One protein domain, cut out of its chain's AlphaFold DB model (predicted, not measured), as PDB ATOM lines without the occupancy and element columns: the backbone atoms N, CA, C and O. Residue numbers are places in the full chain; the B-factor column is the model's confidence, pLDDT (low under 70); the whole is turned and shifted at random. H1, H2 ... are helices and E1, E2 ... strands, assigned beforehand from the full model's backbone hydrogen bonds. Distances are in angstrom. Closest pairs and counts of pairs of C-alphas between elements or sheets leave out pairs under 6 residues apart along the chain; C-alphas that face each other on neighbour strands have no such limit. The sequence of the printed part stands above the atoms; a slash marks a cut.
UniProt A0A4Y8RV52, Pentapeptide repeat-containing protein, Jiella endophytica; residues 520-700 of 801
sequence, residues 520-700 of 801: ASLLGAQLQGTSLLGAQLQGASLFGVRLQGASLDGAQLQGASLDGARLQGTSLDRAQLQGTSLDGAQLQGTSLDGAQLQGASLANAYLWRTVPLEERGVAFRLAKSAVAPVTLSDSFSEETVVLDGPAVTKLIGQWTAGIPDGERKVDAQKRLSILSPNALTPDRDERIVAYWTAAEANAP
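What this domain is: This is residues 520 to 700 of the 801 residues of the protein "Pentapeptide repeat-containing protein" of Jiella endophytica (UniProt A0A4Y8RV52). With little regular structure, this is a solenoid, residues 520 to 628 wound in stacked turns, with hairpin H1 and H2 beside it and H3 across the end near E2. The printed part has 181 residues, 47 in named elements, mostly helix: E1, E2, H1, H2, H3, with E1 and E2 a parallel sheet. It is compact, radius of gyration of the C-alphas 15.2 A, spanning 40 by 38 by 30 A.

How they stand to each other: E1, residues 601 to 603, and E2, residues 621 to 623, are parallel neighbours; N 602 and O 621 are within hydrogen-bond range, 2.9 A. The closest C-alphas of E2 and H3, residues 682 to 697, are Leu 622 and Glu 696, 5.9 A. H1, residues 645 to 656, and H2, residues 663 to 675, touch, closest C-alphas Thr 656 and Lys 665, 6.7 A; this hairpin runs opposite ways at 37 degrees, only just steep. Every O i to N i+4 pair is within hydrogen-bond range in H1 and H3, 7 of 9 in H2.

Where its parts are: E1 begins at C-alpha 601 (157.639, 183.489, 170.615); H3, 22.2 A long, ends at C-alpha 697 (162.786, 178.906, 184.901).

The domain as a whole: The printed part has no cut. Links E1 to E2 and E2 to H1 are long; pLDDT is under 70 at residues 612 to 621 and 623 to 644.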
ATOM      1  N   ALA A 520     148.930 183.524 152.955       91.62
ATOM      2  CA  ALA A 520     147.471 183.576 153.002       91.62
ATOM      3  C   ALA A 520     146.974 184.231 154.304       91.62
ATOM      4  O   ALA A 520     147.616 184.143 155.354       91.62
ATOM      5  N   SER A 521     145.803 184.869 154.246       90.69
ATOM      6  CA  SER A 521     145.158 185.486 155.413       90.69
ATOM      7  C   SER A 521     144.013 184.609 155.910       90.69
ATOM      8  O   SER A 521     142.963 184.563 155.280       90.69
ATOM      9  N   LEU A 522     144.202 183.928 157.041       94.94
ATOM     10  CA  LEU A 522     143.231 183.050 157.710       94.94
ATOM     11  C   LEU A 522     142.683 183.670 159.008       94.94
ATOM     12  O   LEU A 522     142.258 182.960 159.921       94.94
ATOM     13  N   LEU A 523     142.700 185.000 159.103       89.25
ATOM     14  CA  LEU A 523     142.207 185.756 160.254       89.25
ATOM     15  C   LEU A 523     140.797 185.297 160.664       89.25
ATOM     16  O   LEU A 523     139.855 185.345 159.867       89.25
ATOM     17  N   GLY A 524     140.660 184.834 161.910       86.19
ATOM     18  CA  GLY A 524     139.386 184.362 162.464       86.19
ATOM     19  C   GLY A 524     138.761 183.148 161.757       86.19
ATOM     20  O   GLY A 524     137.574 182.880 161.959       86.19
ATOM     21  N   ALA A 525     139.513 182.421 160.924       94.88
ATOM     22  CA  ALA A 525     139.022 181.219 160.254       94.88
ATOM     23  C   ALA A 525     138.675 180.096 161.252       94.88
ATOM     24  O   ALA A 525     139.229 179.997 162.353       94.88
ATOM     25  N   GLN A 526     137.742 179.231 160.859       97.12
ATOM     26  CA  GLN A 526     137.275 178.091 161.650       97.12
ATOM     27  C   GLN A 526     137.830 176.794 161.054       97.12
ATOM     28  O   GLN A 526     137.328 176.322 160.039       97.12
ATOM     29  N   LEU A 527     138.875 176.238 161.662       97.62
ATOM     30  CA  LEU A 527     139.663 175.081 161.211       97.62
ATOM     31  C   LEU A 527     139.605 173.908 162.215       97.62
ATOM     32  O   LEU A 527     140.542 173.117 162.332       97.62
ATOM     33  N   GLN A 528     138.528 173.790 162.995       97.38
ATOM     34  CA  GLN A 528     138.401 172.708 163.971       97.38
ATOM     35  C   GLN A 528     138.404 171.342 163.274       97.38
ATOM     36  O   GLN A 528     137.664 171.123 162.312       97.38
ATOM     37  N   GLY A 529     139.240 170.422 163.757       95.88
ATOM     38  CA  GLY A 529     139.399 169.079 163.189       95.88
ATOM     39  C   GLY A 529     139.906 169.021 161.746       95.88
ATOM     40  O   GLY A 529     139.771 167.986 161.094       95.88
ATOM     41  N   THR A 530     140.454 170.113 161.217       97.56
ATOM     42  CA  THR A 530     141.019 170.159 159.866       97.56
ATOM     43  C   THR A 530     142.349 169.396 159.798       97.56
ATOM     44  O   THR A 530     143.133 169.416 160.749       97.56
ATOM     45  N   SER A 531     142.631 168.742 158.666       97.44
ATOM     46  CA  SER A 531     143.953 168.165 158.380       97.44
ATOM     47  C   SER A 531     144.787 169.128 157.535       97.44
ATOM     48  O   SER A 531     144.400 169.465 156.423       97.44
ATOM     49  N   LEU A 532     145.925 169.567 158.059       97.88
ATOM     50  CA  LEU A 532     146.931 170.444 157.446       97.88
ATOM     51  C   LEU A 532     148.297 169.731 157.371       97.88
ATOM     52  O   LEU A 532     149.342 170.381 157.384       97.88
ATOM     53  N   LEU A 533     148.295 168.395 157.313       97.19
ATOM     54  CA  LEU A 533     149.504 167.569 157.229       97.19
ATOM     55  C   LEU A 533     150.409 168.055 156.084       97.19
ATOM     56  O   LEU A 533     150.000 168.070 154.920       97.19
ATOM     57  N   GLY A 534     151.634 168.469 156.410       95.12
ATOM     58  CA  GLY A 534     152.615 168.962 155.438       95.12
ATOM     59  C   GLY A 534     152.217 170.239 154.684       95.12
ATOM     60  O   GLY A 534     152.833 170.548 153.660       95.12
ATOM     61  N   ALA A 535     151.196 170.976 155.134       96.94
ATOM     62  CA  ALA A 535     150.774 172.223 154.498       96.94
ATOM     63  C   ALA A 535     151.868 173.305 154.580       96.94
ATOM     64  O   ALA A 535     152.621 173.390 155.555       96.94
ATOM     65  N   GLN A 536     151.949 174.156 153.558       95.62
ATOM     66  CA  GLN A 536     152.949 175.223 153.447       95.62
ATOM     67  C   GLN A 536     152.320 176.561 153.854       95.62
ATOM     68  O   GLN A 536     151.613 177.178 153.066       95.62
ATOM     69  N   LEU A 537     152.545 177.000 155.090       96.06
ATOM     70  CA  LEU A 537     151.914 178.157 155.742       96.06
ATOM     71  C   LEU A 537     152.914 179.292 156.036       96.06
ATOM     72  O   LEU A 537     152.673 180.124 156.912       96.06
ATOM     73  N   GLN A 538     154.044 179.353 155.326       92.62
ATOM     74  CA  GLN A 538     155.062 180.374 155.576       92.62
ATOM     75  C   GLN A 538     154.486 181.783 155.451       92.62
ATOM     76  O   GLN A 538     153.846 182.117 154.451       92.62
ATOM     77  N   GLY A 539     154.709 182.608 156.471       90.62
ATOM     78  CA  GLY A 539     154.191 183.973 156.552       90.62
ATOM     79  C   GLY A 539     152.668 184.108 156.506       90.62
ATOM     80  O   GLY A 539     152.176 185.203 156.242       90.62
ATOM     81  N   ALA A 540     151.910 183.027 156.714       94.12
ATOM     82  CA  ALA A 540     150.457 183.101 156.793       94.12
ATOM     83  C   ALA A 540     150.008 183.833 158.070       94.12
ATOM     84  O   ALA A 540     150.631 183.722 159.130       94.12
ATOM     85  N   SER A 541     148.896 184.561 157.977       92.44
ATOM     86  CA  SER A 541     148.273 185.226 159.124       92.44
ATOM     87  C   SER A 541     147.138 184.364 159.670       92.44
ATOM     88  O   SER A 541     146.114 184.192 159.014       92.44
ATOM     89  N   LEU A 542     147.324 183.811 160.865       95.00
ATOM     90  CA  LEU A 542     146.417 182.897 161.570       95.00
ATOM     91  C   LEU A 542     145.956 183.501 162.915       95.00
ATOM     92  O   LEU A 542     145.593 182.773 163.838       95.00
ATOM     93  N   PHE A 543     145.963 184.831 163.045       90.25
ATOM     94  CA  PHE A 543     145.544 185.512 164.272       90.25
ATOM     95  C   PHE A 543     144.111 185.121 164.662       90.25
ATOM     96  O   PHE A 543     143.178 185.200 163.848       90.25
ATOM     97  N   GLY A 544     143.935 184.701 165.917       87.38
ATOM     98  CA  GLY A 544     142.635 184.321 166.479       87.38
ATOM     99  C   GLY A 544     141.950 183.137 165.783       87.38
ATOM    100  O   GLY A 544     140.734 182.971 165.914       87.38
ATOM    101  N   VAL A 545     142.688 182.333 165.012       95.25
ATOM    102  CA  VAL A 545     142.136 181.177 164.298       95.25
ATOM    103  C   VAL A 545     141.664 180.091 165.273       95.25
ATOM    104  O   VAL A 545     142.231 179.910 166.353       95.25
ATOM    105  N   ARG A 546     140.625 179.338 164.897       96.19
ATOM    106  CA  ARG A 546     140.102 178.216 165.694       96.19
ATOM    107  C   ARG A 546     140.591 176.889 165.133       96.19
ATOM    108  O   ARG A 546     140.069 176.445 164.119       96.19
ATOM    109  N   LEU A 547     141.570 176.264 165.774       97.12
ATOM    110  CA  LEU A 547     142.236 175.039 165.317       97.12
ATOM    111  C   LEU A 547     141.981 173.835 166.236       97.12
ATOM    112  O   LEU A 547     142.654 172.825 166.100       97.12
ATOM    113  N   GLN A 548     141.015 173.888 167.155       95.88
ATOM    114  CA  GLN A 548     140.793 172.816 168.133       95.88
ATOM    115  C   GLN A 548     140.685 171.429 167.476       95.88
ATOM    116  O   GLN A 548     139.884 171.220 166.559       95.88
ATOM    117  N   GLY A 549     141.500 170.476 167.936       95.62
ATOM    118  CA  GLY A 549     141.537 169.112 167.402       95.62
ATOM    119  C   GLY A 549     142.099 168.967 165.978       95.62
ATOM    120  O   GLY A 549     141.962 167.888 165.392       95.62
ATOM    121  N   ALA A 550     142.693 170.008 165.386       97.81
ATOM    122  CA  ALA A 550     143.308 169.955 164.056       97.81
ATOM    123  C   ALA A 550     144.661 169.213 164.049       97.81
ATOM    124  O   ALA A 550     145.302 169.034 165.085       97.81
ATOM    125  N   SER A 551     145.097 168.797 162.858       97.69
ATOM    126  CA  SER A 551     146.382 168.127 162.625       97.69
ATOM    127  C   SER A 551     147.261 168.987 161.724       97.69
ATOM    128  O   SER A 551     146.909 169.199 160.571       97.69
ATOM    129  N   LEU A 552     148.396 169.470 162.220       97.69
ATOM    130  CA  LEU A 552     149.385 170.289 161.507       97.69
ATOM    131  C   LEU A 552     150.756 169.593 161.441       97.69
ATOM    132  O   LEU A 552     151.790 170.252 161.325       97.69
ATOM    133  N   ASP A 553     150.777 168.264 161.521       96.12
ATOM    134  CA  ASP A 553     152.016 167.492 161.509       96.12
ATOM    135  C   ASP A 553     152.859 167.812 160.264       96.12
ATOM    136  O   ASP A 553     152.361 167.865 159.135       96.12
ATOM    137  N   GLY A 554     154.149 168.074 160.460       94.31
ATOM    138  CA  GLY A 554     155.077 168.439 159.390       94.31
ATOM    139  C   GLY A 554     154.746 169.741 158.644       94.31
ATOM    140  O   GLY A 554     155.369 170.009 157.612       94.31
ATOM    141  N   ALA A 555     153.781 170.544 159.108       96.31
ATOM    142  CA  ALA A 555     153.428 171.808 158.467       96.31
ATOM    143  C   ALA A 555     154.584 172.819 158.543       96.31
ATOM    144  O   ALA A 555     155.355 172.860 159.505       96.31
ATOM    145  N   GLN A 556     154.702 173.663 157.517       94.75
ATOM    146  CA  GLN A 556     155.769 174.657 157.394       94.75
ATOM    147  C   GLN A 556     155.225 176.040 157.760       94.75
ATOM    148  O   GLN A 556     154.542 176.665 156.956       94.75
ATOM    149  N   LEU A 557     155.497 176.510 158.973       95.00
ATOM    150  CA  LEU A 557     154.873 177.687 159.595       95.00
ATOM    151  C   LEU A 557     155.860 178.847 159.806       95.00
ATOM    152  O   LEU A 557     155.576 179.765 160.579       95.00
ATOM    153  N   GLN A 558     157.012 178.841 159.127       91.81
ATOM    154  CA  GLN A 558     158.039 179.861 159.342       91.81
ATOM    155  C   GLN A 558     157.501 181.270 159.111       91.81
ATOM    156  O   GLN A 558     156.902 181.559 158.071       91.81
ATOM    157  N   GLY A 559     157.719 182.155 160.080       89.56
ATOM    158  CA  GLY A 559     157.241 183.535 160.011       89.56
ATOM    159  C   GLY A 559     155.722 183.708 160.062       89.56
ATOM    160  O   GLY A 559     155.247 184.825 159.879       89.56
ATOM    161  N   ALA A 560     154.936 182.651 160.290       94.38
ATOM    162  CA  ALA A 560     153.495 182.786 160.484       94.38
ATOM    163  C   ALA A 560     153.168 183.518 161.805       94.38
ATOM    164  O   ALA A 560     153.974 183.529 162.740       94.38
ATOM    165  N   SER A 561     151.981 184.121 161.888       93.62
ATOM    166  CA  SER A 561     151.421 184.673 163.138       93.62
ATOM    167  C   SER A 561     150.233 183.822 163.565       93.62
ATOM    168  O   SER A 561     149.236 183.779 162.851       93.62
ATOM    169  N   LEU A 562     150.337 183.150 164.711       95.38
ATOM    170  CA  LEU A 562     149.278 182.393 165.387       95.38
ATOM    171  C   LEU A 562     148.881 183.067 166.712       95.38
ATOM    172  O   LEU A 562     148.458 182.396 167.656       95.38
ATOM    173  N   ASP A 563     149.021 184.388 166.806       91.06
ATOM    174  CA  ASP A 563     148.733 185.095 168.052       91.06
ATOM    175  C   ASP A 563     147.251 184.943 168.422       91.06
ATOM    176  O   ASP A 563     146.350 185.067 167.582       91.06
ATOM    177  N   GLY A 564     146.992 184.599 169.683       90.50
ATOM    178  CA  GLY A 564     145.649 184.301 170.185       90.50
ATOM    179  C   GLY A 564     144.953 183.104 169.519       90.50
ATOM    180  O   GLY A 564     143.738 182.951 169.674       90.50
ATOM    181  N   ALA A 565     145.665 182.264 168.757       94.69
ATOM    182  CA  ALA A 565     145.085 181.079 168.132       94.69
ATOM    183  C   ALA A 565     144.600 180.064 169.180       94.69
ATOM    184  O   ALA A 565     145.226 179.860 170.223       94.69
ATOM    185  N   ARG A 566     143.491 179.384 168.877       94.44
ATOM    186  CA  ARG A 566     142.920 178.319 169.714       94.44
ATOM    187  C   ARG A 566     143.398 176.957 169.229       94.44
ATOM    188  O   ARG A 566     142.827 176.411 168.287       94.44
ATOM    189  N   LEU A 567     144.458 176.441 169.839       95.31
ATOM    190  CA  LEU A 567     145.196 175.245 169.423       95.31
ATOM    191  C   LEU A 567     144.916 174.031 170.325       95.31
ATOM    192  O   LEU A 567     145.657 173.056 170.287       95.31
ATOM    193  N   GLN A 568     143.850 174.037 171.129       92.69
ATOM    194  CA  GLN A 568     143.614 172.959 172.087       92.69
ATOM    195  C   GLN A 568     143.513 171.583 171.417       92.69
ATOM    196  O   GLN A 568     142.774 171.407 170.444       92.69
ATOM    197  N   GLY A 569     144.246 170.602 171.950       92.56
ATOM    198  CA  GLY A 569     144.311 169.250 171.392       92.56
ATOM    199  C   GLY A 569     144.768 169.217 169.930       92.56
ATOM    200  O   GLY A 569     144.308 168.367 169.172       92.56
ATOM    201  N   THR A 570     145.590 170.168 169.479       96.44
ATOM    202  CA  THR A 570     146.180 170.104 168.134       96.44
ATOM    203  C   THR A 570     147.399 169.199 168.097       96.44
ATOM    204  O   THR A 570     148.066 168.983 169.107       96.44
ATOM    205  N   SER A 571     147.697 168.668 166.915       96.25
ATOM    206  CA  SER A 571     148.962 167.987 166.645       96.25
ATOM    207  C   SER A 571     149.855 168.910 165.819       96.25
ATOM    208  O   SER A 571     149.442 169.349 164.748       96.25
ATOM    209  N   LEU A 572     151.030 169.262 166.332       95.69
ATOM    210  CA  LEU A 572     152.063 170.069 165.667       95.69
ATOM    211  C   LEU A 572     153.363 169.259 165.537       95.69
ATOM    212  O   LEU A 572     154.463 169.818 165.506       95.69
ATOM    213  N   ASP A 573     153.249 167.934 165.457       93.44
ATOM    214  CA  ASP A 573     154.403 167.046 165.469       93.44
ATOM    215  C   ASP A 573     155.273 167.294 164.231       93.44
ATOM    216  O   ASP A 573     154.797 167.327 163.094       93.44
ATOM    217  N   ARG A 574     156.578 167.481 164.428       92.00
ATOM    218  CA  ARG A 574     157.563 167.803 163.379       92.00
ATOM    219  C   ARG A 574     157.245 169.076 162.584       92.00
ATOM    220  O   ARG A 574     157.794 169.268 161.497       92.00
ATOM    221  N   ALA A 575     156.373 169.951 163.092       93.44
ATOM    222  CA  ALA A 575     156.071 171.227 162.453       93.44
ATOM    223  C   ALA A 575     157.285 172.171 162.500       93.44
ATOM    224  O   ALA A 575     158.065 172.185 163.455       93.44
ATOM    225  N   GLN A 576     157.445 172.987 161.460       92.00
ATOM    226  CA  GLN A 576     158.547 173.940 161.343       92.00
ATOM    227  C   GLN A 576     158.072 175.342 161.754       92.00
ATOM    228  O   GLN A 576     157.471 176.052 160.950       92.00
ATOM    229  N   LEU A 577     158.326 175.731 163.005       91.62
ATOM    230  CA  LEU A 577     157.796 176.934 163.665       91.62
ATOM    231  C   LEU A 577     158.857 178.041 163.844       91.62
ATOM    232  O   LEU A 577     158.762 178.871 164.747       91.62
ATOM    233  N   GLN A 578     159.913 178.061 163.024       89.00
ATOM    234  CA  GLN A 578     160.979 179.048 163.208       89.00
ATOM    235  C   GLN A 578     160.502 180.476 162.934       89.00
ATOM    236  O   GLN A 578     159.936 180.764 161.877       89.00
ATOM    237  N   GLY A 579     160.769 181.388 163.871       87.19
ATOM    238  CA  GLY A 579     160.333 182.786 163.764       87.19
ATOM    239  C   GLY A 579     158.810 182.966 163.741       87.19
ATOM    240  O   GLY A 579     158.326 183.987 163.253       87.19
ATOM    241  N   THR A 580     158.050 181.971 164.205       91.75
ATOM    242  CA  THR A 580     156.592 182.034 164.340       91.75
ATOM    243  C   THR A 580     156.205 182.772 165.624       91.75
ATOM    244  O   THR A 580     156.839 182.588 166.665       91.75
ATOM    245  N   SER A 581     155.143 183.576 165.570       91.19
ATOM    246  CA  SER A 581     154.547 184.188 166.764       91.19
ATOM    247  C   SER A 581     153.369 183.343 167.262       91.19
ATOM    248  O   SER A 581     152.466 183.044 166.482       91.19
ATOM    249  N   LEU A 582     153.404 182.903 168.521       92.56
ATOM    250  CA  LEU A 582     152.358 182.140 169.227       92.56
ATOM    251  C   LEU A 582     151.917 182.894 170.494       92.56
ATOM    252  O   LEU A 582     151.522 182.287 171.495       92.56
ATOM    253  N   ASP A 583     152.005 184.223 170.481       88.69
ATOM    254  CA  ASP A 583     151.756 185.023 171.672       88.69
ATOM    255  C   ASP A 583     150.270 184.951 172.059       88.69
ATOM    256  O   ASP A 583     149.366 185.113 171.235       88.69
ATOM    257  N   GLY A 584     149.987 184.654 173.327       88.50
ATOM    258  CA  GLY A 584     148.620 184.467 173.826       88.50
ATOM    259  C   GLY A 584     147.889 183.235 173.272       88.50
ATOM    260  O   GLY A 584     146.678 183.115 173.475       88.50
ATOM    261  N   ALA A 585     148.572 182.331 172.562       91.94
ATOM    262  CA  ALA A 585     147.949 181.141 171.988       91.94
ATOM    263  C   ALA A 585     147.508 180.135 173.069       91.94
ATOM    264  O   ALA A 585     148.165 179.942 174.097       91.94
ATOM    265  N   GLN A 586     146.385 179.460 172.822       91.12
ATOM    266  CA  GLN A 586     145.803 178.448 173.707       91.12
ATOM    267  C   GLN A 586     146.270 177.047 173.281       91.12
ATOM    268  O   GLN A 586     145.637 176.416 172.438       91.12
ATOM    269  N   LEU A 587     147.393 176.573 173.831       91.81
ATOM    270  CA  LEU A 587     148.084 175.333 173.441       91.81
ATOM    271  C   LEU A 587     147.722 174.119 174.312       91.81
ATOM    272  O   LEU A 587     148.407 173.092 174.256       91.81
ATOM    273  N   GLN A 588     146.650 174.182 175.101       89.12
ATOM    274  CA  GLN A 588     146.339 173.126 176.061       89.12
ATOM    275  C   GLN A 588     146.155 171.764 175.379       89.12
ATOM    276  O   GLN A 588     145.390 171.635 174.423       89.12
ATOM    277  N   GLY A 589     146.851 170.731 175.854       89.38
ATOM    278  CA  GLY A 589     146.772 169.398 175.249       89.38
ATOM    279  C   GLY A 589     147.407 169.264 173.857       89.38
ATOM    280  O   GLY A 589     147.206 168.245 173.203       89.38
ATOM    281  N   THR A 590     148.124 170.281 173.371       93.88
ATOM    282  CA  THR A 590     148.782 170.247 172.053       93.88
ATOM    283  C   THR A 590     149.984 169.307 172.068       93.88
ATOM    284  O   THR A 590     150.732 169.292 173.045       93.88
ATOM    285  N   SER A 591     150.199 168.555 170.990       93.06
ATOM    286  CA  SER A 591     151.426 167.781 170.782       93.06
ATOM    287  C   SER A 591     152.452 168.598 170.002       93.06
ATOM    288  O   SER A 591     152.113 169.172 168.969       93.06
ATOM    289  N   LEU A 592     153.683 168.686 170.511       91.38
ATOM    290  CA  LEU A 592     154.802 169.400 169.883       91.38
ATOM    291  C   LEU A 592     155.974 168.454 169.580       91.38
ATOM    292  O   LEU A 592     157.115 168.904 169.519       91.38
ATOM    293  N   ASP A 593     155.738 167.151 169.415       89.06
ATOM    294  CA  ASP A 593     156.829 166.180 169.300       89.06
ATOM    295  C   ASP A 593     157.699 166.450 168.059       89.06
ATOM    296  O   ASP A 593     157.211 166.543 166.933       89.06
ATOM    297  N   GLY A 594     159.006 166.635 168.251       87.56
ATOM    298  CA  GLY A 594     159.948 166.993 167.183       87.56
ATOM    299  C   GLY A 594     159.697 168.345 166.491       87.56
ATOM    300  O   GLY A 594     160.243 168.576 165.407       87.56
ATOM    301  N   ALA A 595     158.865 169.232 167.051       89.69
ATOM    302  CA  ALA A 595     158.595 170.547 166.468       89.69
ATOM    303  C   ALA A 595     159.808 171.493 166.577       89.69
ATOM    304  O   ALA A 595     160.510 171.546 167.587       89.69
ATOM    305  N   GLN A 596     160.048 172.294 165.537       87.38
ATOM    306  CA  GLN A 596     161.218 173.174 165.445       87.38
ATOM    307  C   GLN A 596     160.863 174.622 165.819       87.38
ATOM    308  O   GLN A 596     160.365 175.369 164.981       87.38
ATOM    309  N   LEU A 597     161.133 175.026 167.062       86.19
ATOM    310  CA  LEU A 597     160.705 176.315 167.643       86.19
ATOM    311  C   LEU A 597     161.789 177.409 167.682       86.19
ATOM    312  O   LEU A 597     161.649 178.386 168.416       86.19
ATOM    313  N   GLN A 598     162.890 177.277 166.935       84.56
ATOM    314  CA  GLN A 598     163.995 178.242 167.027       84.56
ATOM    315  C   GLN A 598     163.528 179.663 166.671       84.56
ATOM    316  O   GLN A 598     163.018 179.913 165.576       84.56
ATOM    317  N   GLY A 599     163.692 180.598 167.606       80.75
ATOM    318  CA  GLY A 599     163.232 181.980 167.458       80.75
ATOM    319  C   GLY A 599     161.715 182.175 167.437       80.75
ATOM    320  O   GLY A 599     161.267 183.266 167.094       80.75
ATOM    321  N   ALA A 600     160.928 181.160 167.803       87.31
ATOM    322  CA  ALA A 600     159.499 181.319 168.045       87.31
ATOM    323  C   ALA A 600     159.237 182.082 169.356       87.31
ATOM    324  O   ALA A 600     160.016 181.976 170.314       87.31
ATOM    325  N   SER A 601     158.123 182.814 169.405       86.00
ATOM    326  CA  SER A 601     157.639 183.489 170.615       86.00
ATOM    327  C   SER A 601     156.404 182.789 171.174       86.00
ATOM    328  O   SER A 601     155.448 182.587 170.436       86.00
ATOM    329  N   LEU A 602     156.429 182.406 172.455       87.00
ATOM    330  CA  LEU A 602     155.301 181.828 173.202       87.00
ATOM    331  C   LEU A 602     154.922 182.721 174.399       87.00
ATOM    332  O   LEU A 602     154.610 182.230 175.489       87.00
ATOM    333  N   ALA A 603     155.001 184.045 174.249       83.56
ATOM    334  CA  ALA A 603     154.714 184.950 175.356       83.56
ATOM    335  C   ALA A 603     153.222 184.894 175.722       83.56
ATOM    336  O   ALA A 603     152.350 184.981 174.862       83.56
ATOM    337  N   ASN A 604     152.905 184.774 177.012       85.12
ATOM    338  CA  ASN A 604     151.539 184.635 177.535       85.12
ATOM    339  C   ASN A 604     150.752 183.430 176.969       85.12
ATOM    340  O   ASN A 604     149.522 183.445 176.972       85.12
ATOM    341  N   ALA A 605     151.433 182.402 176.456       87.88
ATOM    342  CA  ALA A 605     150.775 181.199 175.954       87.88
ATOM    343  C   ALA A 605     150.257 180.302 177.098       87.88
ATOM    344  O   ALA A 605     150.818 180.274 178.199       87.88
ATOM    345  N   TYR A 606     149.201 179.532 176.824       87.06
ATOM    346  CA  TYR A 606     148.603 178.579 177.769       87.06
ATOM    347  C   TYR A 606     149.061 177.153 177.451       87.06
ATOM    348  O   TYR A 606     148.660 176.603 176.429       87.06
ATOM    349  N   LEU A 607     149.865 176.543 178.325       85.75
ATOM    350  CA  LEU A 607     150.619 175.306 178.040       85.75
ATOM    351  C   LEU A 607     150.174 174.082 178.858       85.75
ATOM    352  O   LEU A 607     150.863 173.061 178.916       85.75
ATOM    353  N   TRP A 608     149.019 174.161 179.518       83.31
ATOM    354  CA  TRP A 608     148.518 173.056 180.335       83.31
ATOM    355  C   TRP A 608     148.350 171.770 179.504       83.31
ATOM    356  O   TRP A 608     147.628 171.753 178.508       83.31
ATOM    357  N   ARG A 609     149.016 170.679 179.912       85.75
ATOM    358  CA  ARG A 609     149.028 169.376 179.211       85.75
ATOM    359  C   ARG A 609     149.578 169.393 177.783       85.75
ATOM    360  O   ARG A 609     149.347 168.450 177.030       85.75
ATOM    361  N   THR A 610     150.320 170.424 177.397       86.94
ATOM    362  CA  THR A 610     151.053 170.418 176.128       86.94
ATOM    363  C   THR A 610     152.158 169.361 176.197       86.94
ATOM    364  O   THR A 610     153.024 169.426 177.073       86.94
ATOM    365  N   VAL A 611     152.116 168.364 175.310       82.00
ATOM    366  CA  VAL A 611     153.084 167.260 175.298       82.00
ATOM    367  C   VAL A 611     154.464 167.827 174.930       82.00
ATOM    368  O   VAL A 611     154.578 168.521 173.917       82.00
ATOM    369  N   PRO A 612     155.491 167.602 175.770       68.69
ATOM    370  CA  PRO A 612     156.780 168.273 175.650       68.69
ATOM    371  C   PRO A 612     157.635 167.735 174.500       68.69
ATOM    372  O   PRO A 612     157.421 166.628 174.011       68.69
ATOM    373  N   LEU A 613     158.649 168.520 174.127       66.69
ATOM    374  CA  LEU A 613     159.700 168.145 173.178       66.69
ATOM    375  C   LEU A 613     160.665 167.151 173.838       66.69
ATOM    376  O   LEU A 613     161.114 167.383 174.961       66.69
ATOM    377  N   GLU A 614     161.044 166.079 173.142       59.09
ATOM    378  CA  GLU A 614     162.122 165.195 173.616       59.09
ATOM    379  C   GLU A 614     163.520 165.848 173.500       59.09
ATOM    380  O   GLU A 614     164.453 165.461 174.208       59.09
ATOM    381  N   GLU A 615     163.680 166.882 172.663       54.09
ATOM    382  CA  GLU A 615     164.969 167.544 172.426       54.09
ATOM    383  C   GLU A 615     165.318 168.597 173.496       54.09
ATOM    384  O   GLU A 615     164.683 169.645 173.631       54.09
ATOM    385  N   ARG A 616     166.407 168.348 174.235       51.25
ATOM    386  CA  ARG A 616     167.016 169.309 175.168       51.25
ATOM    387  C   ARG A 616     167.789 170.387 174.391       51.25
ATOM    388  O   ARG A 616     168.692 170.051 173.633       51.25
ATOM    389  N   GLY A 617     167.509 171.671 174.646       55.59
ATOM    390  CA  GLY A 617     168.355 172.795 174.198       55.59
ATOM    391  C   GLY A 617     167.796 173.698 173.088       55.59
ATOM    392  O   GLY A 617     168.555 174.460 172.494       55.59
ATOM    393  N   VAL A 618     166.493 173.647 172.797       59.09
ATOM    394  CA  VAL A 618     165.865 174.528 171.794       59.09
ATOM    395  C   VAL A 618     165.634 175.930 172.378       59.09
ATOM    396  O   VAL A 618     164.980 176.075 173.406       59.09
ATOM    397  N   ALA A 619     166.151 176.974 171.721       61.12
ATOM    398  CA  ALA A 619     165.978 178.364 172.144       61.12
ATOM    399  C   ALA A 619     164.659 178.955 171.597       61.12
ATOM    400  O   ALA A 619     164.565 179.316 170.425       61.12
ATOM    401  N   PHE A 620     163.640 179.073 172.449       69.38
ATOM    402  CA  PHE A 620     162.361 179.747 172.171       69.38
ATOM    403  C   PHE A 620     162.021 180.715 173.311       69.38
ATOM    404  O   PHE A 620     162.579 180.596 174.404       69.38
ATOM    405  N   ARG A 621     161.170 181.719 173.057       67.50
ATOM    406  CA  ARG A 621     160.818 182.708 174.088       67.50
ATOM    407  C   ARG A 621     159.665 182.159 174.900       67.50
ATOM    408  O   ARG A 621     158.614 181.880 174.332       67.50
ATOM    409  N   LEU A 622     159.842 182.070 176.211       70.38
ATOM    410  CA  LEU A 622     158.776 181.738 177.145       70.38
ATOM    411  C   LEU A 622     158.718 182.833 178.206       70.38
ATOM    412  O   LEU A 622     159.705 183.086 178.890       70.38
ATOM    413  N   ALA A 623     157.590 183.534 178.288       60.41
ATOM    414  CA  ALA A 623     157.407 184.621 179.240       60.41
ATOM    415  C   ALA A 623     155.947 184.688 179.684       60.41
ATOM    416  O   ALA A 623     155.062 184.809 178.833       60.41
ATOM    417  N   LYS A 624     155.707 184.665 181.004       60.62
ATOM    418  CA  LYS A 624     154.367 184.757 181.617       60.62
ATOM    419  C   LYS A 624     153.427 183.653 181.124       60.62
ATOM    420  O   LYS A 624     152.246 183.900 180.880       60.62
ATOM    421  N   SER A 625     153.960 182.454 180.914       65.81
ATOM    422  CA  SER A 625     153.160 181.346 180.402       65.81
ATOM    423  C   SER A 625     152.282 180.756 181.500       65.81
ATOM    424  O   SER A 625     152.695 180.629 182.651       65.81
ATOM    425  N   ALA A 626     151.049 180.395 181.160       61.59
ATOM    426  CA  ALA A 626     150.146 179.767 182.112       61.59
ATOM    427  C   ALA A 626     150.232 178.242 181.978       61.59
ATOM    428  O   ALA A 626     149.733 177.656 181.015       61.59
ATOM    429  N   VAL A 627     150.873 177.603 182.960       61.94
ATOM    430  CA  VAL A 627     151.058 176.137 183.032       61.94
ATOM    431  C   VAL A 627     149.987 175.464 183.913       61.94
ATOM    432  O   VAL A 627     149.811 174.248 183.891       61.94
ATOM    433  N   ALA A 628     149.221 176.260 184.663       59.19
ATOM    434  CA  ALA A 628     148.082 175.801 185.454       59.19
ATOM    435  C   ALA A 628     146.848 175.531 184.567       59.19
ATOM    436  O   ALA A 628     146.767 176.090 183.467       59.19
ATOM    437  N   PRO A 629     145.865 174.730 185.031       54.81
ATOM    438  CA  PRO A 629     144.569 174.595 184.374       54.81
ATOM    439  C   PRO A 629     143.852 175.948 184.387       54.81
ATOM    440  O   PRO A 629     143.062 176.258 185.275       54.81
ATOM    441  N   VAL A 630     144.160 176.793 183.408       53.38
ATOM    442  CA  VAL A 630     143.384 177.997 183.160       53.38
ATOM    443  C   VAL A 630     142.073 177.537 182.559       53.38
ATOM    444  O   VAL A 630     142.028 176.926 181.488       53.38
ATOM    445  N   THR A 631     141.016 177.810 183.308       50.91
ATOM    446  CA  THR A 631     139.623 177.632 182.928       50.91
ATOM    447  C   THR A 631     139.399 178.137 181.506       50.91
ATOM    448  O   THR A 631     139.775 179.267 181.191       50.91
ATOM    449  N   LEU A 632     138.836 177.285 180.648       52.78
ATOM    450  CA  LEU A 632     138.661 177.521 179.214       52.78
ATOM    451  C   LEU A 632     137.857 178.813 178.970       52.78
ATOM    452  O   LEU A 632     136.632 178.799 178.950       52.78
ATOM    453  N   SER A 633     138.552 179.940 178.804       43.53
ATOM    454  CA  SER A 633     137.955 181.221 178.425       43.53
ATOM    455  C   SER A 633     137.529 181.122 176.960       43.53
ATOM    456  O   SER A 633     138.354 181.120 176.039       43.53
ATOM    457  N   ASP A 634     136.219 180.987 176.741       44.28
ATOM    458  CA  ASP A 634     135.622 180.971 175.401       44.28
ATOM    459  C   ASP A 634     135.420 182.394 174.835       44.28
ATOM    460  O   ASP A 634     135.129 182.583 173.649       44.28
ATOM    461  N   SER A 635     135.665 183.411 175.657       36.75
ATOM    462  CA  SER A 635     135.503 184.829 175.351       36.75
ATOM    463  C   SER A 635     136.402 185.664 176.259       36.75
ATOM    464  O   SER A 635     136.746 185.229 177.352       36.75
ATOM    465  N   PHE A 636     136.717 186.894 175.841       39.22
ATOM    466  CA  PHE A 636     137.338 187.964 176.642       39.22
ATOM    467  C   PHE A 636     136.599 188.301 177.971       39.22
ATOM    468  O   PHE A 636     136.851 189.339 178.569       39.22
ATOM    469  N   SER A 637     135.661 187.462 178.419       36.47
ATOM    470  CA  SER A 637     135.013 187.494 179.724       36.47
ATOM    471  C   SER A 637     135.816 186.667 180.731       36.47
ATOM    472  O   SER A 637     136.113 185.497 180.481       36.47
ATOM    473  N   GLU A 638     136.110 187.262 181.886       36.81
ATOM    474  CA  GLU A 638     136.805 186.672 183.043       36.81
ATOM    475  C   GLU A 638     135.979 185.592 183.783       36.81
ATOM    476  O   GLU A 638     136.000 185.514 185.008       36.81
ATOM    477  N   GLU A 639     135.209 184.760 183.076       39.53
ATOM    478  CA  GLU A 639     134.411 183.711 183.716       39.53
ATOM    479  C   GLU A 639     135.203 182.399 183.776       39.53
ATOM    480  O   GLU A 639     135.550 181.789 182.760       39.53
ATOM    481  N   THR A 640     135.532 181.980 184.996       44.81
ATOM    482  CA  THR A 640     136.352 180.803 185.278       44.81
ATOM    483  C   THR A 640     135.493 179.533 185.327       44.81
ATOM    484  O   THR A 640     134.876 179.201 186.334       44.81
ATOM    485  N   VAL A 641     135.448 178.772 184.229       53.25
ATOM    486  CA  VAL A 641     134.800 177.445 184.180       53.25
ATOM    487  C   VAL A 641     135.709 176.357 184.768       53.25
ATOM    488  O   VAL A 641     136.721 175.996 184.162       53.25
ATOM    489  N   VAL A 642     135.334 175.789 185.918       55.62
ATOM    490  CA  VAL A 642     135.987 174.599 186.498       55.62
ATOM    491  C   VAL A 642     135.768 173.394 185.575       55.62
ATOM    492  O   VAL A 642     134.634 173.046 185.250       55.62
ATOM    493  N   LEU A 643     136.858 172.761 185.136       61.03
ATOM    494  CA  LEU A 643     136.827 171.642 184.191       61.03
ATOM    495  C   LEU A 643     136.543 170.318 184.913       61.03
ATOM    496  O   LEU A 643     137.467 169.605 185.298       61.03
ATOM    497  N   ASP A 644     135.268 169.973 185.087       68.50
ATOM    498  CA  ASP A 644     134.858 168.604 185.410       68.50
ATOM    499  C   ASP A 644     134.673 167.753 184.131       68.50
ATOM    500  O   ASP A 644     134.686 168.253 183.001       68.50
ATOM    501  N   GLY A 645     134.560 166.427 184.280       75.38
ATOM    502  CA  GLY A 645     134.411 165.508 183.139       75.38
ATOM    503  C   GLY A 645     133.231 165.851 182.208       75.38
ATOM    504  O   GLY A 645     133.420 165.916 180.986       75.38
ATOM    505  N   PRO A 646     132.022 166.107 182.748       80.44
ATOM    506  CA  PRO A 646     130.870 166.544 181.961       80.44
ATOM    507  C   PRO A 646     131.070 167.886 181.239       80.44
ATOM    508  O   PRO A 646     130.721 167.992 180.059       80.44
ATOM    509  N   ALA A 647     131.659 168.893 181.889       79.50
ATOM    510  CA  ALA A 647     131.922 170.205 181.296       79.50
ATOM    511  C   ALA A 647     132.906 170.105 180.128       79.50
ATOM    512  O   ALA A 647     132.652 170.676 179.067       79.50
ATOM    513  N   VAL A 648     133.977 169.316 180.268       81.69
ATOM    514  CA  VAL A 648     134.921 169.065 179.165       81.69
ATOM    515  C   VAL A 648     134.219 168.375 177.999       81.69
ATOM    516  O   VAL A 648     134.370 168.798 176.857       81.69
ATOM    517  N   THR A 649     133.398 167.359 178.267       85.75
ATOM    518  CA  THR A 649     132.646 166.655 177.213       85.75
ATOM    519  C   THR A 649     131.715 167.610 176.459       85.75
ATOM    520  O   THR A 649     131.654 167.581 175.229       85.75
ATOM    521  N   LYS A 650     131.038 168.511 177.181       86.56
ATOM    522  CA  LYS A 650     130.191 169.557 176.592       86.56
ATOM    523  C   LYS A 650     130.998 170.518 175.715       86.56
ATOM    524  O   LYS A 650     130.563 170.814 174.605       86.56
ATOM    525  N   LEU A 651     132.167 170.965 176.173       85.31
ATOM    526  CA  LEU A 651     133.049 171.871 175.424       85.31
ATOM    527  C   LEU A 651     133.605 171.216 174.157       85.31
ATOM    528  O   LEU A 651     133.540 171.806 173.080       85.31
ATOM    529  N   ILE A 652     134.059 169.961 174.242       89.81
ATOM    530  CA  ILE A 652     134.480 169.181 173.068       89.81
ATOM    531  C   ILE A 652     133.315 169.055 172.081       89.81
ATOM    532  O   ILE A 652     133.497 169.260 170.878       89.81
ATOM    533  N   GLY A 653     132.105 168.781 172.575       89.25
ATOM    534  CA  GLY A 653     130.890 168.775 171.764       89.25
ATOM    535  C   GLY A 653     130.657 170.108 171.049       89.25
ATOM    536  O   GLY A 653     130.409 170.117 169.848       89.25
ATOM    537  N   GLN A 654     130.809 171.238 171.743       90.62
ATOM    538  CA  GLN A 654     130.647 172.578 171.164       90.62
ATOM    539  C   GLN A 654     131.708 172.900 170.103       90.62
ATOM    540  O   GLN A 654     131.369 173.411 169.034       90.62
ATOM    541  N   TRP A 655     132.978 172.576 170.346       90.81
ATOM    542  CA  TRP A 655     134.054 172.827 169.381       90.81
ATOM    543  C   TRP A 655     133.959 171.935 168.142       90.81
ATOM    544  O   TRP A 655     134.310 172.371 167.046       90.81
ATOM    545  N   THR A 656     133.447 170.714 168.304       93.00
ATOM    546  CA  THR A 656     133.310 169.734 167.216       93.00
ATOM    547  C   THR A 656     131.936 169.742 166.544       93.00
ATOM    548  O   THR A 656     131.759 169.077 165.525       93.00
ATOM    549  N   ALA A 657     130.973 170.533 167.037       92.12
ATOM    550  CA  ALA A 657     129.619 170.624 166.481       92.12
ATOM    551  C   ALA A 657     129.597 171.070 165.009       92.12
ATOM    552  O   ALA A 657     128.750 170.625 164.243       92.12
ATOM    553  N   GLY A 658     130.535 171.936 164.611       88.69
ATOM    554  CA  GLY A 658     130.652 172.418 163.232       88.69
ATOM    555  C   GLY A 658     131.375 171.464 162.276       88.69
ATOM    556  O   GLY A 658     131.421 171.747 161.081       88.69
ATOM    557  N   ILE A 659     131.963 170.373 162.782       93.31
ATOM    558  CA  ILE A 659     132.689 169.382 161.980       93.31
ATOM    559  C   ILE A 659     131.673 168.382 161.406       93.31
ATOM    560  O   ILE A 659     130.887 167.828 162.181       93.31
ATOM    561  N   PRO A 660     131.687 168.117 160.085       89.19
ATOM    562  CA  PRO A 660     130.863 167.067 159.491       89.19
ATOM    563  C   PRO A 660     131.127 165.702 160.135       89.19
ATOM    564  O   PRO A 660     132.265 165.392 160.491       89.19
ATOM    565  N   ASP A 661     130.088 164.880 160.268       87.50
ATOM    566  CA  ASP A 661     130.234 163.534 160.821       87.50
ATOM    567  C   ASP A 661     131.142 162.668 159.931       87.50
ATOM    568  O   ASP A 661     131.042 162.680 158.704       87.50
ATOM    569  N   GLY A 662     132.056 161.929 160.560       86.00
ATOM    570  CA  GLY A 662     133.047 161.102 159.877       86.00
ATOM    571  C   GLY A 662     134.350 160.976 160.665       86.00
ATOM    572  O   GLY A 662     134.458 161.451 161.797       86.00
ATOM    573  N   GLU A 663     135.352 160.361 160.039       89.19
ATOM    574  CA  GLU A 663     136.666 160.074 160.633       89.19
ATOM    575  C   GLU A 663     137.334 161.327 161.219       89.19
ATOM    576  O   GLU A 663     137.758 161.326 162.369       89.19
ATOM    577  N   ARG A 664     137.304 162.455 160.497       90.50
ATOM    578  CA  ARG A 664     137.922 163.715 160.953       90.50
ATOM    579  C   ARG A 664     137.329 164.241 162.264       90.50
ATOM    580  O   ARG A 664     138.056 164.807 163.078       90.50
ATOM    581  N   LYS A 665     136.022 164.059 162.488       94.12
ATOM    582  CA  LYS A 665     135.364 164.446 163.745       94.12
ATOM    583  C   LYS A 665     135.792 163.535 164.888       94.12
ATOM    584  O   LYS A 665     136.105 164.039 165.964       94.12
ATOM    585  N   VAL A 666     135.859 162.226 164.638       94.31
ATOM    586  CA  VAL A 666     136.334 161.230 165.610       94.31
ATOM    587  C   VAL A 666     137.789 161.507 165.993       94.31
ATOM    588  O   VAL A 666     138.109 161.559 167.178       94.31
ATOM    589  N   ASP A 667     138.652 161.784 165.019       93.94
ATOM    590  CA  ASP A 667     140.057 162.123 165.256       93.94
ATOM    591  C   ASP A 667     140.220 163.423 166.046       93.94
ATOM    592  O   ASP A 667     141.027 163.492 166.975       93.94
ATOM    593  N   ALA A 668     139.436 164.453 165.716       95.06
ATOM    594  CA  ALA A 668     139.437 165.711 166.454       95.06
ATOM    595  C   ALA A 668     139.002 165.508 167.912       95.06
ATOM    596  O   ALA A 668     139.662 166.000 168.826       95.06
ATOM    597  N   GLN A 669     137.931 164.744 168.145       94.56
ATOM    598  CA  GLN A 669     137.460 164.398 169.490       94.56
ATOM    599  C   GLN A 669     138.495 163.575 170.257       94.56
ATOM    600  O   GLN A 669     138.740 163.841 171.433       94.56
ATOM    601  N   LYS A 670     139.150 162.622 169.589       94.38
ATOM    602  CA  LYS A 670     140.230 161.823 170.170       94.38
ATOM    603  C   LYS A 670     141.387 162.707 170.617       94.38
ATOM    604  O   LYS A 670     141.819 162.573 171.758       94.38
ATOM    605  N   ARG A 671     141.865 163.636 169.786       93.88
ATOM    606  CA  ARG A 671     142.931 164.565 170.196       93.88
ATOM    607  C   ARG A 671     142.500 165.504 171.328       93.88
ATOM    608  O   ARG A 671     143.272 165.744 172.247       93.88
ATOM    609  N   LEU A 672     141.254 165.977 171.317       92.19
ATOM    610  CA  LEU A 672     140.707 166.850 172.364       92.19
ATOM    611  C   LEU A 672     140.461 166.139 173.704       92.19
ATOM    612  O   LEU A 672     140.444 166.794 174.746       92.19
ATOM    613  N   SER A 673     140.309 164.812 173.694       90.38
ATOM    614  CA  SER A 673     140.074 164.006 174.903       90.38
ATOM    615  C   SER A 673     141.184 164.132 175.954       90.38
ATOM    616  O   SER A 673     140.927 163.924 177.135       90.38
ATOM    617  N   ILE A 674     142.385 164.580 175.564       88.44
ATOM    618  CA  ILE A 674     143.514 164.878 176.463       88.44
ATOM    619  C   ILE A 674     143.183 165.912 177.560       88.44
ATOM    620  O   ILE A 674     143.807 165.942 178.622       88.44
ATOM    621  N   LEU A 675     142.177 166.758 177.322       85.19
ATOM    622  CA  LEU A 675     141.719 167.781 178.264       85.19
ATOM    623  C   LEU A 675     140.829 167.210 179.374       85.19
ATOM    624  O   LEU A 675     140.567 167.898 180.358       85.19
ATOM    625  N   SER A 676     140.339 165.975 179.239       84.62
ATOM    626  CA  SER A 676     139.487 165.358 180.256       84.62
ATOM    627  C   SER A 676     140.274 165.105 181.548       84.62
ATOM    628  O   SER A 676     141.434 164.696 181.472       84.62
ATOM    629  N   PRO A 677     139.678 165.274 182.745       77.31
ATOM    630  CA  PRO A 677     140.402 165.170 184.018       77.31
ATOM    631  C   PRO A 677     141.239 163.888 184.164       77.31
ATOM    632  O   PRO A 677     142.391 163.965 184.577       77.31
ATOM    633  N   ASN A 678     140.706 162.752 183.696       78.69
ATOM    634  CA  ASN A 678     141.322 161.421 183.791       78.69
ATOM    635  C   ASN A 678     142.073 160.976 182.518       78.69
ATOM    636  O   ASN A 678     142.361 159.792 182.359       78.69
ATOM    637  N   ALA A 679     142.338 161.881 181.573       82.44
ATOM    638  CA  ALA A 679     142.977 161.520 180.305       82.44
ATOM    639  C   ALA A 679     144.452 161.108 180.456       82.44
ATOM    640  O   ALA A 679     144.985 160.368 179.630       82.44
ATOM    641  N   LEU A 680     145.117 161.596 181.505       82.12
ATOM    642  CA  LEU A 680     146.508 161.305 181.835       82.12
ATOM    643  C   LEU A 680     146.593 160.745 183.254       82.12
ATOM    644  O   LEU A 680     145.779 161.089 184.110       82.12
ATOM    645  N   THR A 681     147.593 159.897 183.509       85.00
ATOM    646  CA  THR A 681     147.925 159.510 184.884       85.00
ATOM    647  C   THR A 681     148.448 160.735 185.645       85.00
ATOM    648  O   THR A 681     149.131 161.561 185.027       85.00
ATOM    649  N   PRO A 682     148.183 160.859 186.961       81.44
ATOM    650  CA  PRO A 682     148.685 161.973 187.769       81.44
ATOM    651  C   PRO A 682     150.195 162.185 187.606       81.44
ATOM    652  O   PRO A 682     150.624 163.296 187.310       81.44
ATOM    653  N   ASP A 683     150.982 161.101 187.624       85.38
ATOM    654  CA  ASP A 683     152.439 161.155 187.433       85.38
ATOM    655  C   ASP A 683     152.841 161.774 186.085       85.38
ATOM    656  O   ASP A 683     153.863 162.448 185.962       85.38
ATOM    657  N   ARG A 684     152.057 161.524 185.027       84.19
ATOM    658  CA  ARG A 684     152.339 162.060 183.692       84.19
ATOM    659  C   ARG A 684     151.957 163.532 183.596       84.19
ATOM    660  O   ARG A 684     152.706 164.284 182.978       84.19
ATOM    661  N   ASP A 685     150.835 163.933 184.189       82.06
ATOM    662  CA  ASP A 685     150.399 165.334 184.231       82.06
ATOM    663  C   ASP A 685     151.404 166.185 185.027       82.06
ATOM    664  O   ASP A 685     151.906 167.192 184.526       82.06
ATOM    665  N   GLU A 686     151.824 165.704 186.202       84.00
ATOM    666  CA  GLU A 686     152.863 166.337 187.026       84.00
ATOM    667  C   GLU A 686     154.197 166.469 186.285       84.00
ATOM    668  O   GLU A 686     154.831 167.523 186.333       84.00
ATOM    669  N   ARG A 687     154.614 165.441 185.534       84.94
ATOM    670  CA  ARG A 687     155.831 165.509 184.708       84.94
ATOM    671  C   ARG A 687     155.753 166.571 183.614       84.94
ATOM    672  O   ARG A 687     156.766 167.212 183.338       84.94
ATOM    673  N   ILE A 688     154.597 166.738 182.973       83.75
ATOM    674  CA  ILE A 688     154.406 167.760 181.933       83.75
ATOM    675  C   ILE A 688     154.465 169.155 182.556       83.75
ATOM    676  O   ILE A 688     155.167 170.024 182.042       83.75
ATOM    677  N   VAL A 689     153.783 169.357 183.686       83.44
ATOM    678  CA  VAL A 689     153.832 170.621 184.432       83.44
ATOM    679  C   VAL A 689     155.269 170.936 184.848       83.44
ATOM    680  O   VAL A 689     155.772 172.009 184.526       83.44
ATOM    681  N   ALA A 690     155.966 169.981 185.468       83.56
ATOM    682  CA  ALA A 690     157.353 170.147 185.897       83.56
ATOM    683  C   ALA A 690     158.292 170.487 184.730       83.56
ATOM    684  O   ALA A 690     159.180 171.324 184.889       83.56
ATOM    685  N   TYR A 691     158.085 169.882 183.554       85.06
ATOM    686  CA  TYR A 691     158.843 170.215 182.349       85.06
ATOM    687  C   TYR A 691     158.669 171.686 181.960       85.06
ATOM    688  O   TYR A 691     159.666 172.385 181.796       85.06
ATOM    689  N   TRP A 692     157.432 172.175 181.840       83.81
ATOM    690  CA  TRP A 692     157.176 173.553 181.408       83.81
ATOM    691  C   TRP A 692     157.590 174.583 182.458       83.81
ATOM    692  O   TRP A 692     158.165 175.609 182.104       83.81
ATOM    693  N   THR A 693     157.406 174.285 183.744       82.62
ATOM    694  CA  THR A 693     157.922 175.124 184.835       82.62
ATOM    695  C   THR A 693     159.449 175.201 184.806       82.62
ATOM    696  O   THR A 693     160.016 176.281 184.956       82.62
ATOM    697  N   ALA A 694     160.136 174.080 184.563       82.50
ATOM    698  CA  ALA A 694     161.587 174.074 184.408       82.50
ATOM    699  C   ALA A 694     162.035 174.788 183.122       82.50
ATOM    700  O   ALA A 694     163.070 175.449 183.131       82.50
ATOM    701  N   ALA A 695     161.282 174.673 182.027       80.62
ATOM    702  CA  ALA A 695     161.568 175.370 180.778       80.62
ATOM    703  C   ALA A 695     161.431 176.893 180.930       80.62
ATOM    704  O   ALA A 695     162.266 177.619 180.401       80.62
ATOM    705  N   GLU A 696     160.442 177.378 181.687       79.25
ATOM    706  CA  GLU A 696     160.278 178.808 181.990       79.25
ATOM    707  C   GLU A 696     161.370 179.313 182.937       79.25
ATOM    708  O   GLU A 696     161.960 180.360 182.689       79.25
ATOM    709  N   ALA A 697     161.716 178.543 183.971       78.31
ATOM    710  CA  ALA A 697     162.786 178.906 184.901       78.31
ATOM    711  C   ALA A 697     164.176 178.934 184.240       78.31
ATOM    712  O   ALA A 697     165.009 179.771 184.583       78.31
ATOM    713  N   ASN A 698     164.429 178.022 183.297       76.75
ATOM    714  CA  ASN A 698     165.672 177.956 182.527       76.75
ATOM    715  C   ASN A 698     165.608 178.756 181.220       76.75
ATOM    716  O   ASN A 698     166.540 178.670 180.414       76.75
ATOM    717  N   ALA A 699     164.524 179.503 180.982       72.44
ATOM    718  CA  ALA A 699     164.414 180.316 179.789       72.44
ATOM    719  C   ALA A 699     165.570 181.332 179.784       72.44
ATOM    720  O   ALA A 699     165.803 182.014 180.790       72.44
ATOM    721  N   PRO A 700     166.336 181.435 178.683       70.25
ATOM    722  CA  PRO A 700     167.355 182.468 178.572       70.25
ATOM    723  C   PRO A 700     166.701 183.837 178.781       70.25
ATOM    724  O   PRO A 700     165.567 184.053 178.351       70.25
TER     725      PRO A 700